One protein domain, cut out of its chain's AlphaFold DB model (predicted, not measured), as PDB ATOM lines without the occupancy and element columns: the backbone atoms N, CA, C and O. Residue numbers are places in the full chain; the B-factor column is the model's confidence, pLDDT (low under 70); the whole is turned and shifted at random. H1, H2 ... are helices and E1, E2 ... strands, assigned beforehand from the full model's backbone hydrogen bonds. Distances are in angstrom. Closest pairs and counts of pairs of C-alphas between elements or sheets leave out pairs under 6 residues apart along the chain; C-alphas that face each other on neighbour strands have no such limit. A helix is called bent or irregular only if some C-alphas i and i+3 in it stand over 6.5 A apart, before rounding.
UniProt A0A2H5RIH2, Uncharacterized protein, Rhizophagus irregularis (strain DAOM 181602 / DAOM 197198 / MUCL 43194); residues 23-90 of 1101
ATOM      1  N   SER A  23     152.276 200.994 172.546       87.69
ATOM      2  CA  SER A  23     150.959 200.512 172.983       87.69
ATOM      3  C   SER A  23     149.836 201.504 172.680       87.69
ATOM      4  O   SER A  23     148.745 201.109 172.274       87.69
ATOM      5  N   ASP A  24     150.117 202.793 172.824       89.94
ATOM      6  CA  ASP A  24     149.119 203.857 172.820       89.94
ATOM      7  C   ASP A  24     148.958 204.389 171.386       89.94
ATOM      8  O   ASP A  24     147.838 204.545 170.889       89.94
ATOM      9  N   ILE A  25     150.076 204.486 170.653       90.19
ATOM     10  CA  ILE A  25     150.112 204.610 169.188       90.19
ATOM     11  C   ILE A  25     149.304 203.494 168.516       90.19
ATOM     12  O   ILE A  25     148.538 203.764 167.590       90.19
ATOM     13  N   ARG A  26     149.408 202.239 168.976       89.12
ATOM     14  CA  ARG A  26     148.632 201.120 168.417       89.12
ATOM     15  C   ARG A  26     147.128 201.317 168.582       89.12
ATOM     16  O   ARG A  26     146.393 201.057 167.631       89.12
ATOM     17  N   GLU A  27     146.663 201.788 169.737       86.62
ATOM     18  CA  GLU A  27     145.236 202.064 169.964       86.62
ATOM     19  C   GLU A  27     144.745 203.343 169.257       86.62
ATOM     20  O   GLU A  27     143.552 203.455 168.966       86.62
ATOM     21  N   LYS A  28     145.637 204.286 168.904       86.81
ATOM     22  CA  LYS A  28     145.341 205.359 167.933       86.81
ATOM     23  C   LYS A  28     145.184 204.780 166.517       86.81
ATOM     24  O   LYS A  28     144.141 204.961 165.893       86.81
ATOM     25  N   LEU A  29     146.164 204.010 166.039       86.25
ATOM     26  CA  LEU A  29     146.185 203.428 164.688       86.25
ATOM     27  C   LEU A  29     145.058 202.412 164.431       86.25
ATOM     28  O   LEU A  29     144.548 202.344 163.316       86.25
ATOM     29  N   LYS A  30     144.622 201.653 165.447       83.38
ATOM     30  CA  LYS A  30     143.459 200.739 165.374       83.38
ATOM     31  C   LYS A  30     142.142 201.442 165.025       83.38
ATOM     32  O   LYS A  30     141.219 200.787 164.549       83.38
ATOM     33  N   LYS A  31     142.035 202.751 165.280       82.25
ATOM     34  CA  LYS A  31     140.826 203.549 165.017       82.25
ATOM     35  C   LYS A  31     140.772 204.099 163.587       82.25
ATOM     36  O   LYS A  31     139.707 204.538 163.164       82.25
ATOM     37  N   ASP A  32     141.872 204.057 162.830       77.19
ATOM     38  CA  ASP A  32     141.880 204.455 161.419       77.19
ATOM     39  C   ASP A  32     141.579 203.259 160.494       77.19
ATOM     40  O   ASP A  32     142.346 202.299 160.376       77.19
ATOM     41  N   GLY A  33     140.450 203.342 159.783       68.62
ATOM     42  CA  GLY A  33     139.998 202.308 158.844       68.62
ATOM     43  C   GLY A  33     140.826 202.180 157.554       68.62
ATOM     44  O   GLY A  33     140.596 201.250 156.778       68.62
ATOM     45  N   THR A  34     141.780 203.086 157.313       71.56
ATOM     46  CA  THR A  34     142.690 203.070 156.154       71.56
ATOM     47  C   THR A  34     143.889 202.162 156.422       71.56
ATOM     48  O   THR A  34     144.178 201.282 155.614       71.56
ATOM     49  N   ILE A  35     144.556 202.345 157.569       71.31
ATOM     50  CA  ILE A  35     145.748 201.576 157.968       71.31
ATOM     51  C   ILE A  35     145.380 200.152 158.404       71.31
ATOM     52  O   ILE A  35     146.180 199.235 158.231       71.31
ATOM     53  N   LYS A  36     144.161 199.941 158.932       72.75
ATOM     54  CA  LYS A  36     143.651 198.618 159.356       72.75
ATOM     55  C   LYS A  36     144.565 197.926 160.380       72.75
ATOM     56  O   LYS A  36     144.707 196.701 160.379       72.75
ATOM     57  N   MET A  37     145.187 198.721 161.255       81.44
ATOM     58  CA  MET A  37     146.111 198.243 162.282       81.44
ATOM     59  C   MET A  37     145.424 197.212 163.182       81.44
ATOM     60  O   MET A  37     144.361 197.462 163.745       81.44
ATOM     61  N   ASN A  38     146.041 196.043 163.315       74.56
ATOM     62  CA  ASN A  38     145.429 194.861 163.914       74.56
ATOM     63  C   ASN A  38     146.462 194.061 164.733       74.56
ATOM     64  O   ASN A  38     147.578 194.523 164.994       74.56
ATOM     65  N   ASP A  39     146.109 192.832 165.116       69.50
ATOM     66  CA  ASP A  39     146.982 191.949 165.896       69.50
ATOM     67  C   ASP A  39     147.924 191.047 165.064       69.50
ATOM     68  O   ASP A  39     148.608 190.192 165.621       69.50
ATOM     69  N   THR A  40     148.037 191.293 163.748       66.56
ATOM     70  CA  THR A  40     148.986 190.627 162.825       66.56
ATOM     71  C   THR A  40     150.125 191.546 162.362       66.56
ATOM     72  O   THR A  40     151.084 191.071 161.760       66.56
ATOM     73  N   LEU A  41     150.050 192.851 162.652       79.75
ATOM     74  CA  LEU A  41     151.083 193.850 162.340       79.75
ATOM     75  C   LEU A  41     151.900 194.213 163.590       79.75
ATOM     76  O   LEU A  41     151.351 194.712 164.577       79.75
ATOM     77  N   LEU A  42     153.213 193.992 163.566       83.06
ATOM     78  CA  LEU A  42     154.157 194.481 164.577       83.06
ATOM     79  C   LEU A  42     154.765 195.812 164.131       83.06
ATOM     80  O   LEU A  42     154.977 196.023 162.938       83.06
ATOM     81  N   PHE A  43     155.087 196.686 165.085       89.06
ATOM     82  CA  PHE A  43     156.023 197.774 164.804       89.06
ATOM     83  C   PHE A  43     157.407 197.203 164.508       89.06
ATOM     84  O   PHE A  43     157.748 196.100 164.949       89.06
ATOM     85  N   SER A  44     158.216 197.954 163.774       86.62
ATOM     86  CA  SER A  44     159.568 197.534 163.432       86.62
ATOM     87  C   SER A  44     160.543 198.694 163.468       86.62
ATOM     88  O   SER A  44     160.181 199.816 163.125       86.62
ATOM     89  N   LYS A  45     161.774 198.398 163.888       84.81
ATOM     90  CA  LYS A  45     162.903 199.319 163.822       84.81
ATOM     91  C   LYS A  45     163.862 198.866 162.727       84.81
ATOM     92  O   LYS A  45     164.188 197.678 162.632       84.81
ATOM     93  N   ASN A  46     164.324 199.826 161.938       76.00
ATOM     94  CA  ASN A  46     165.291 199.599 160.877       76.00
ATOM     95  C   ASN A  46     166.717 199.721 161.412       76.00
ATOM     96  O   ASN A  46     167.008 200.520 162.304       76.00
ATOM     97  N   PHE A  47     167.606 198.909 160.849       72.88
ATOM     98  CA  PHE A  47     169.032 198.933 161.127       72.88
ATOM     99  C   PHE A  47     169.806 198.912 159.809       72.88
ATOM    100  O   PHE A  47     169.567 198.076 158.934       72.88
ATOM    101  N   TYR A  48     170.760 199.832 159.694       66.06
ATOM    102  CA  TYR A  48     171.706 199.915 158.589       66.06
ATOM    103  C   TYR A  48     173.037 199.325 159.047       66.06
ATOM    104  O   TYR A  48     173.647 199.827 159.991       66.06
ATOM    105  N   ASN A  49     173.493 198.250 158.403       51.09
ATOM    106  CA  ASN A  49     174.765 197.619 158.745       51.09
ATOM    107  C   ASN A  49     175.478 197.150 157.472       51.09
ATOM    108  O   ASN A  49     175.011 196.220 156.817       51.09
ATOM    109  N   LYS A  50     176.590 197.817 157.126       52.31
ATOM    110  CA  LYS A  50     177.456 197.526 155.963       52.31
ATOM    111  C   LYS A  50     176.655 197.248 154.684       52.31
ATOM    112  O   LYS A  50     176.584 196.116 154.211       52.31
ATOM    113  N   ASP A  51     176.002 198.299 154.191       56.16
ATOM    114  CA  ASP A  51     175.216 198.338 152.946       56.16
ATOM    115  C   ASP A  51     174.010 197.379 152.883       56.16
ATOM    116  O   ASP A  51     173.354 197.246 151.846       56.16
ATOM    117  N   LYS A  52     173.652 196.753 154.010       52.91
ATOM    118  CA  LYS A  52     172.468 195.906 154.152       52.91
ATOM    119  C   LYS A  52     171.410 196.592 155.023       52.91
ATOM    120  O   LYS A  52     171.669 196.972 156.164       52.91
ATOM    121  N   PHE A  53     170.207 196.716 154.466       63.56
ATOM    122  CA  PHE A  53     169.001 197.196 155.143       63.56
ATOM    123  C   PHE A  53     168.291 196.024 155.834       63.56
ATOM    124  O   PHE A  53     167.886 195.072 155.158       63.56
ATOM    125  N   GLU A  54     168.137 196.080 157.159       67.56
ATOM    126  CA  GLU A  54     167.541 195.003 157.958       67.56
ATOM    127  C   GLU A  54     166.418 195.527 158.875       67.56
ATOM    128  O   GLU A  54     166.560 196.534 159.566       67.56
ATOM    129  N   LEU A  55     165.277 194.836 158.840       72.12
ATOM    130  CA  LEU A  55     163.997 195.229 159.439       72.12
ATOM    131  C   LEU A  55     163.731 194.337 160.661       72.12
ATOM    132  O   LEU A  55     163.482 193.141 160.503       72.12
ATOM    133  N   THR A  56     163.792 194.891 161.874       75.88
ATOM    134  CA  THR A  56     163.620 194.118 163.117       75.88
ATOM    135  C   THR A  56     162.238 194.357 163.717       75.88
ATOM    136  O   THR A  56     161.908 195.478 164.099       75.88
ATOM    137  N   ALA A  57     161.430 193.299 163.823       78.31
ATOM    138  CA  ALA A  57     160.107 193.365 164.442       78.31
ATOM    139  C   ALA A  57     160.189 193.494 165.974       78.31
ATOM    140  O   ALA A  57     160.969 192.798 166.627       78.31
ATOM    141  N   ILE A  58     159.339 194.345 166.544       78.69
ATOM    142  CA  ILE A  58     159.233 194.603 167.983       78.69
ATOM    143  C   ILE A  58     158.141 193.705 168.575       78.69
ATOM    144  O   ILE A  58     157.050 193.582 168.015       78.69
ATOM    145  N   SER A  59     158.422 193.053 169.704       75.81
ATOM    146  CA  SER A  59     157.452 192.203 170.405       75.81
ATOM    147  C   SER A  59     156.321 193.033 171.030       75.81
ATOM    148  O   SER A  59     156.534 194.139 171.524       75.81
ATOM    149  N   ARG A  60     155.110 192.456 171.096       74.25
ATOM    150  CA  ARG A  60     153.933 193.080 171.743       74.25
ATOM    151  C   ARG A  60     154.114 193.380 173.231       74.25
ATOM    152  O   ARG A  60     153.359 194.167 173.788       74.25
ATOM    153  N   GLU A  61     155.072 192.728 173.877       73.12
ATOM    154  CA  GLU A  61     155.412 192.958 175.281       73.12
ATOM    155  C   GLU A  61     156.183 194.277 175.450       73.12
ATOM    156  O   GLU A  61     155.808 195.098 176.288       73.12
ATOM    157  N   ASN A  62     157.152 194.544 174.569       78.94
ATOM    158  CA  ASN A  62     158.011 195.730 174.620       78.94
ATOM    159  C   ASN A  62     157.297 197.019 174.156       78.94
ATOM    160  O   ASN A  62     157.796 198.120 174.387       78.94
ATOM    161  N   GLU A  63     156.112 196.923 173.538       86.75
ATOM    162  CA  GLU A  63     155.319 198.091 173.104       86.75
ATOM    163  C   GLU A  63     154.918 199.030 174.263       86.75
ATOM    164  O   GLU A  63     154.597 200.191 174.027       86.75
ATOM    165  N   LYS A  64     154.967 198.555 175.515       86.56
ATOM    166  CA  LYS A  64     154.716 199.355 176.730       86.56
ATOM    167  C   LYS A  64     155.927 200.152 177.232       86.56
ATOM    168  O   LYS A  64     155.787 200.957 178.157       86.56
ATOM    169  N   GLU A  65     157.108 199.881 176.695       87.69
ATOM    170  CA  GLU A  65     158.396 200.409 177.176       87.69
ATOM    171  C   GLU A  65     159.091 201.261 176.108       87.69
ATOM    172  O   GLU A  65     159.827 202.188 176.429       87.69
ATOM    173  N   ILE A  66     158.810 200.983 174.833       90.12
ATOM    174  CA  ILE A  66     159.346 201.701 173.678       90.12
ATOM    175  C   ILE A  66     158.371 202.819 173.266       90.12
ATOM    176  O   ILE A  66     157.167 202.584 173.146       90.12
ATOM    177  N   THR A  67     158.896 204.023 173.025       93.00
ATOM    178  CA  THR A  67     158.168 205.173 172.458       93.00
ATOM    179  C   THR A  67     158.278 205.230 170.932       93.00
ATOM    180  O   THR A  67     159.143 204.577 170.341       93.00
ATOM    181  N   LEU A  68     157.426 206.019 170.273       91.12
ATOM    182  CA  LEU A  68     157.454 206.183 168.814       91.12
ATOM    183  C   LEU A  68     158.800 206.727 168.303       91.12
ATOM    184  O   LEU A  68     159.348 206.194 167.334       91.12
ATOM    185  N   ASN A  69     159.372 207.718 168.995       88.56
ATOM    186  CA  ASN A  69     160.665 208.321 168.652       88.56
ATOM    187  C   ASN A  69     161.810 207.293 168.568       88.56
ATOM    188  O   ASN A  69     162.740 207.434 167.784       88.56
ATOM    189  N   ASN A  70     161.735 206.206 169.345       87.38
ATOM    190  CA  ASN A  70     162.775 205.179 169.352       87.38
ATOM    191  C   ASN A  70     162.828 204.345 168.059       87.38
ATOM    192  O   ASN A  70     163.780 203.574 167.904       87.38
ATOM    193  N   ILE A  71     161.821 204.423 167.177       89.12
ATOM    194  CA  ILE A  71     161.649 203.489 166.046       89.12
ATOM    195  C   ILE A  71     161.347 204.151 164.698       89.12
ATOM    196  O   ILE A  71     161.455 203.479 163.675       89.12
ATOM    197  N   ILE A  72     160.923 205.415 164.703       87.12
ATOM    198  CA  ILE A  72     160.536 206.146 163.497       87.12
ATOM    199  C   ILE A  72     161.786 206.603 162.733       87.12
ATOM    200  O   ILE A  72     162.800 206.945 163.339       87.12
ATOM    201  N   GLU A  73     161.736 206.584 161.403       81.75
ATOM    202  CA  GLU A  73     162.827 207.087 160.563       81.75
ATOM    203  C   GLU A  73     162.540 208.518 160.118       81.75
ATOM    204  O   GLU A  73     161.504 208.773 159.506       81.75
ATOM    205  N   GLU A  74     163.472 209.430 160.379       81.56
ATOM    206  CA  GLU A  74     163.478 210.771 159.799       81.56
ATOM    207  C   GLU A  74     164.283 210.765 158.493       81.56
ATOM    208  O   GLU A  74     165.425 210.304 158.454       81.56
ATOM    209  N   ALA A  75     163.690 211.283 157.418       74.06
ATOM    210  CA  ALA A  75     164.348 211.493 156.136       74.06
ATOM    211  C   ALA A  75     164.128 212.940 155.673       74.06
ATOM    212  O   ALA A  75     163.026 213.319 155.263       74.06
ATOM    213  N   SER A  76     165.196 213.735 155.753       66.88
ATOM    214  CA  SER A  76     165.259 215.142 155.357       66.88
ATOM    215  C   SER A  76     165.841 215.301 153.949       66.88
ATOM    216  O   SER A  76     166.992 214.931 153.715       66.88
ATOM    217  N   ASN A  77     165.075 215.899 153.036       66.12
ATOM    218  CA  ASN A  77     165.574 216.446 151.769       66.12
ATOM    219  C   ASN A  77     165.557 217.985 151.840       66.12
ATOM    220  O   ASN A  77     164.869 218.546 152.689       66.12
ATOM    221  N   ASP A  78     166.239 218.672 150.915       64.38
ATOM    222  CA  ASP A  78     166.530 220.124 150.967       64.38
ATOM    223  C   ASP A  78     165.325 221.089 151.115       64.38
ATOM    224  O   ASP A  78     165.530 222.289 151.278       64.38
ATOM    225  N   ASN A  79     164.076 220.610 151.041       64.56
ATOM    226  CA  ASN A  79     162.864 221.408 151.284       64.56
ATOM    227  C   ASN A  79     161.773 220.701 152.123       64.56
ATOM    228  O   ASN A  79     160.731 221.308 152.358       64.56
ATOM    229  N   GLU A  80     161.953 219.448 152.568       67.31
ATOM    230  CA  GLU A  80     160.911 218.727 153.327       67.31
ATOM    231  C   GLU A  80     161.495 217.608 154.214       67.31
ATOM    232  O   GLU A  80     162.331 216.813 153.772       67.31
ATOM    233  N   THR A  81     161.017 217.530 155.461       72.62
ATOM    234  CA  THR A  81     161.342 216.462 156.423       72.62
ATOM    235  C   THR A  81     160.180 215.482 156.510       72.62
ATOM    236  O   THR A  81     159.052 215.869 156.809       72.62
ATOM    237  N   SER A  82     160.456 214.199 156.281       78.50
ATOM    238  CA  SER A  82     159.455 213.131 156.284       78.50
ATOM    239  C   SER A  82     159.733 212.097 157.377       78.50
ATOM    240  O   SER A  82     160.878 211.698 157.583       78.50
ATOM    241  N   PHE A  83     158.682 211.646 158.069       81.25
ATOM    242  CA  PHE A  83     158.768 210.639 159.129       81.25
ATOM    243  C   PHE A  83     158.112 209.324 158.688       81.25
ATOM    244  O   PHE A  83     156.920 209.289 158.378       81.25
ATOM    245  N   THR A  84     158.879 208.231 158.673       80.62
ATOM    246  CA  THR A  84     158.431 206.905 158.220       80.62
ATOM    247  C   THR A  84     158.298 205.938 159.393       80.62
ATOM    248  O   THR A  84     159.278 205.592 160.053       80.62
ATOM    249  N   LEU A  85     157.077 205.448 159.630       85.69
ATOM    250  CA  LEU A  85     156.779 204.396 160.604       85.69
ATOM    251  C   LEU A  85     156.621 203.045 159.892       85.69
ATOM    252  O   LEU A  85     155.645 202.825 159.175       85.69
ATOM    253  N   SER A  86     157.563 202.125 160.111       84.31
ATOM    254  CA  SER A  86     157.544 200.794 159.486       84.31
ATOM    255  C   SER A  86     156.764 199.761 160.311       84.31
ATOM    256  O   SER A  86     156.980 199.608 161.518       84.31
ATOM    257  N   LEU A  87     155.903 198.990 159.636       84.06
ATOM    258  CA  LEU A  87     155.177 197.840 160.188       84.06
ATOM    259  C   LEU A  87     155.566 196.546 159.453       84.06
ATOM    260  O   LEU A  87     155.751 196.550 158.237       84.06
ATOM    261  N   ILE A  88     155.629 195.428 160.180       78.19
ATOM    262  CA  ILE A  88     155.896 194.081 159.647       78.19
ATOM    263  C   ILE A  88     154.694 193.172 159.930       78.19
ATOM    264  O   ILE A  88     154.241 193.085 161.073       78.19
ATOM    265  N   GLU A  89     154.213 192.432 158.925       73.56
ATOM    266  CA  GLU A  89     153.324 191.288 159.168       73.56
ATOM    267  C   GLU A  89     154.097 190.159 159.866       73.56
ATOM    268  O   GLU A  89     155.083 189.639 159.339       73.56
ATOM    269  N   THR A  90     153.652 189.765 161.060       63.16
ATOM    270  CA  THR A  90     154.232 188.629 161.786       63.16
ATOM    271  C   THR A  90     153.582 187.321 161.352       63.16
ATOM    272  O   THR A  90     152.361 187.200 161.367       63.16
TER     273      THR A  90
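What this domain is: This is residues 23 to 90 of the 1101 residues of an uncharacterized protein of Rhizophagus irregularis (strain DAOM 181602 / DAOM 197198 / MUCL 43194) (UniProt A0A2H5RIH2). Two hairpins, E1-E2 and E3-E4, splay as a V with tips 48 to 53 and 76 to 81 sticking out; E4 runs on into E5, which joins E1, and H1 lies off that sheet. The printed part has 68 residues with one named helix, then five named strands, mostly strand, in antiparallel sheets E2 - E1 - E5 and E3 - E4. It is only just loose, close to compact: radius of gyration of the C-alphas 13.2 A, spans 34 by 28 by 21 A.

Where its parts are: E1, residues 41 to 49, is 24.2 A long, from C-alpha 41 at (151.083, 193.850, 162.340). E2 is 52 to 57, 16.3 A; E5 87 to 89, 6.9 A, ending at (153.324, 191.288, 159.168); E3 73 to 77, 13.1 A; E4 80 to 84, 13.0 A; H1 23 to 29, 10.0 A.

How they stand to each other: Staggered, E1 pairs with E5 over 41 to 43, N 42 to O 88 at 2.8 A, and with E2 over 44 to 49, N 45 to O 56 at 2.9 A. In the E3-E4 hairpin N 75 and O 82 are 2.8 A apart. H1, every O i to N i+4 pair within hydrogen-bond range, is not on the E2 - E1 - E5 sheet.

The domain as a whole: The printed part has no cut; links H1 to E1 and E2 to E3 are long. Sixteen residues are under pLDDT 70, among them 48 to 54.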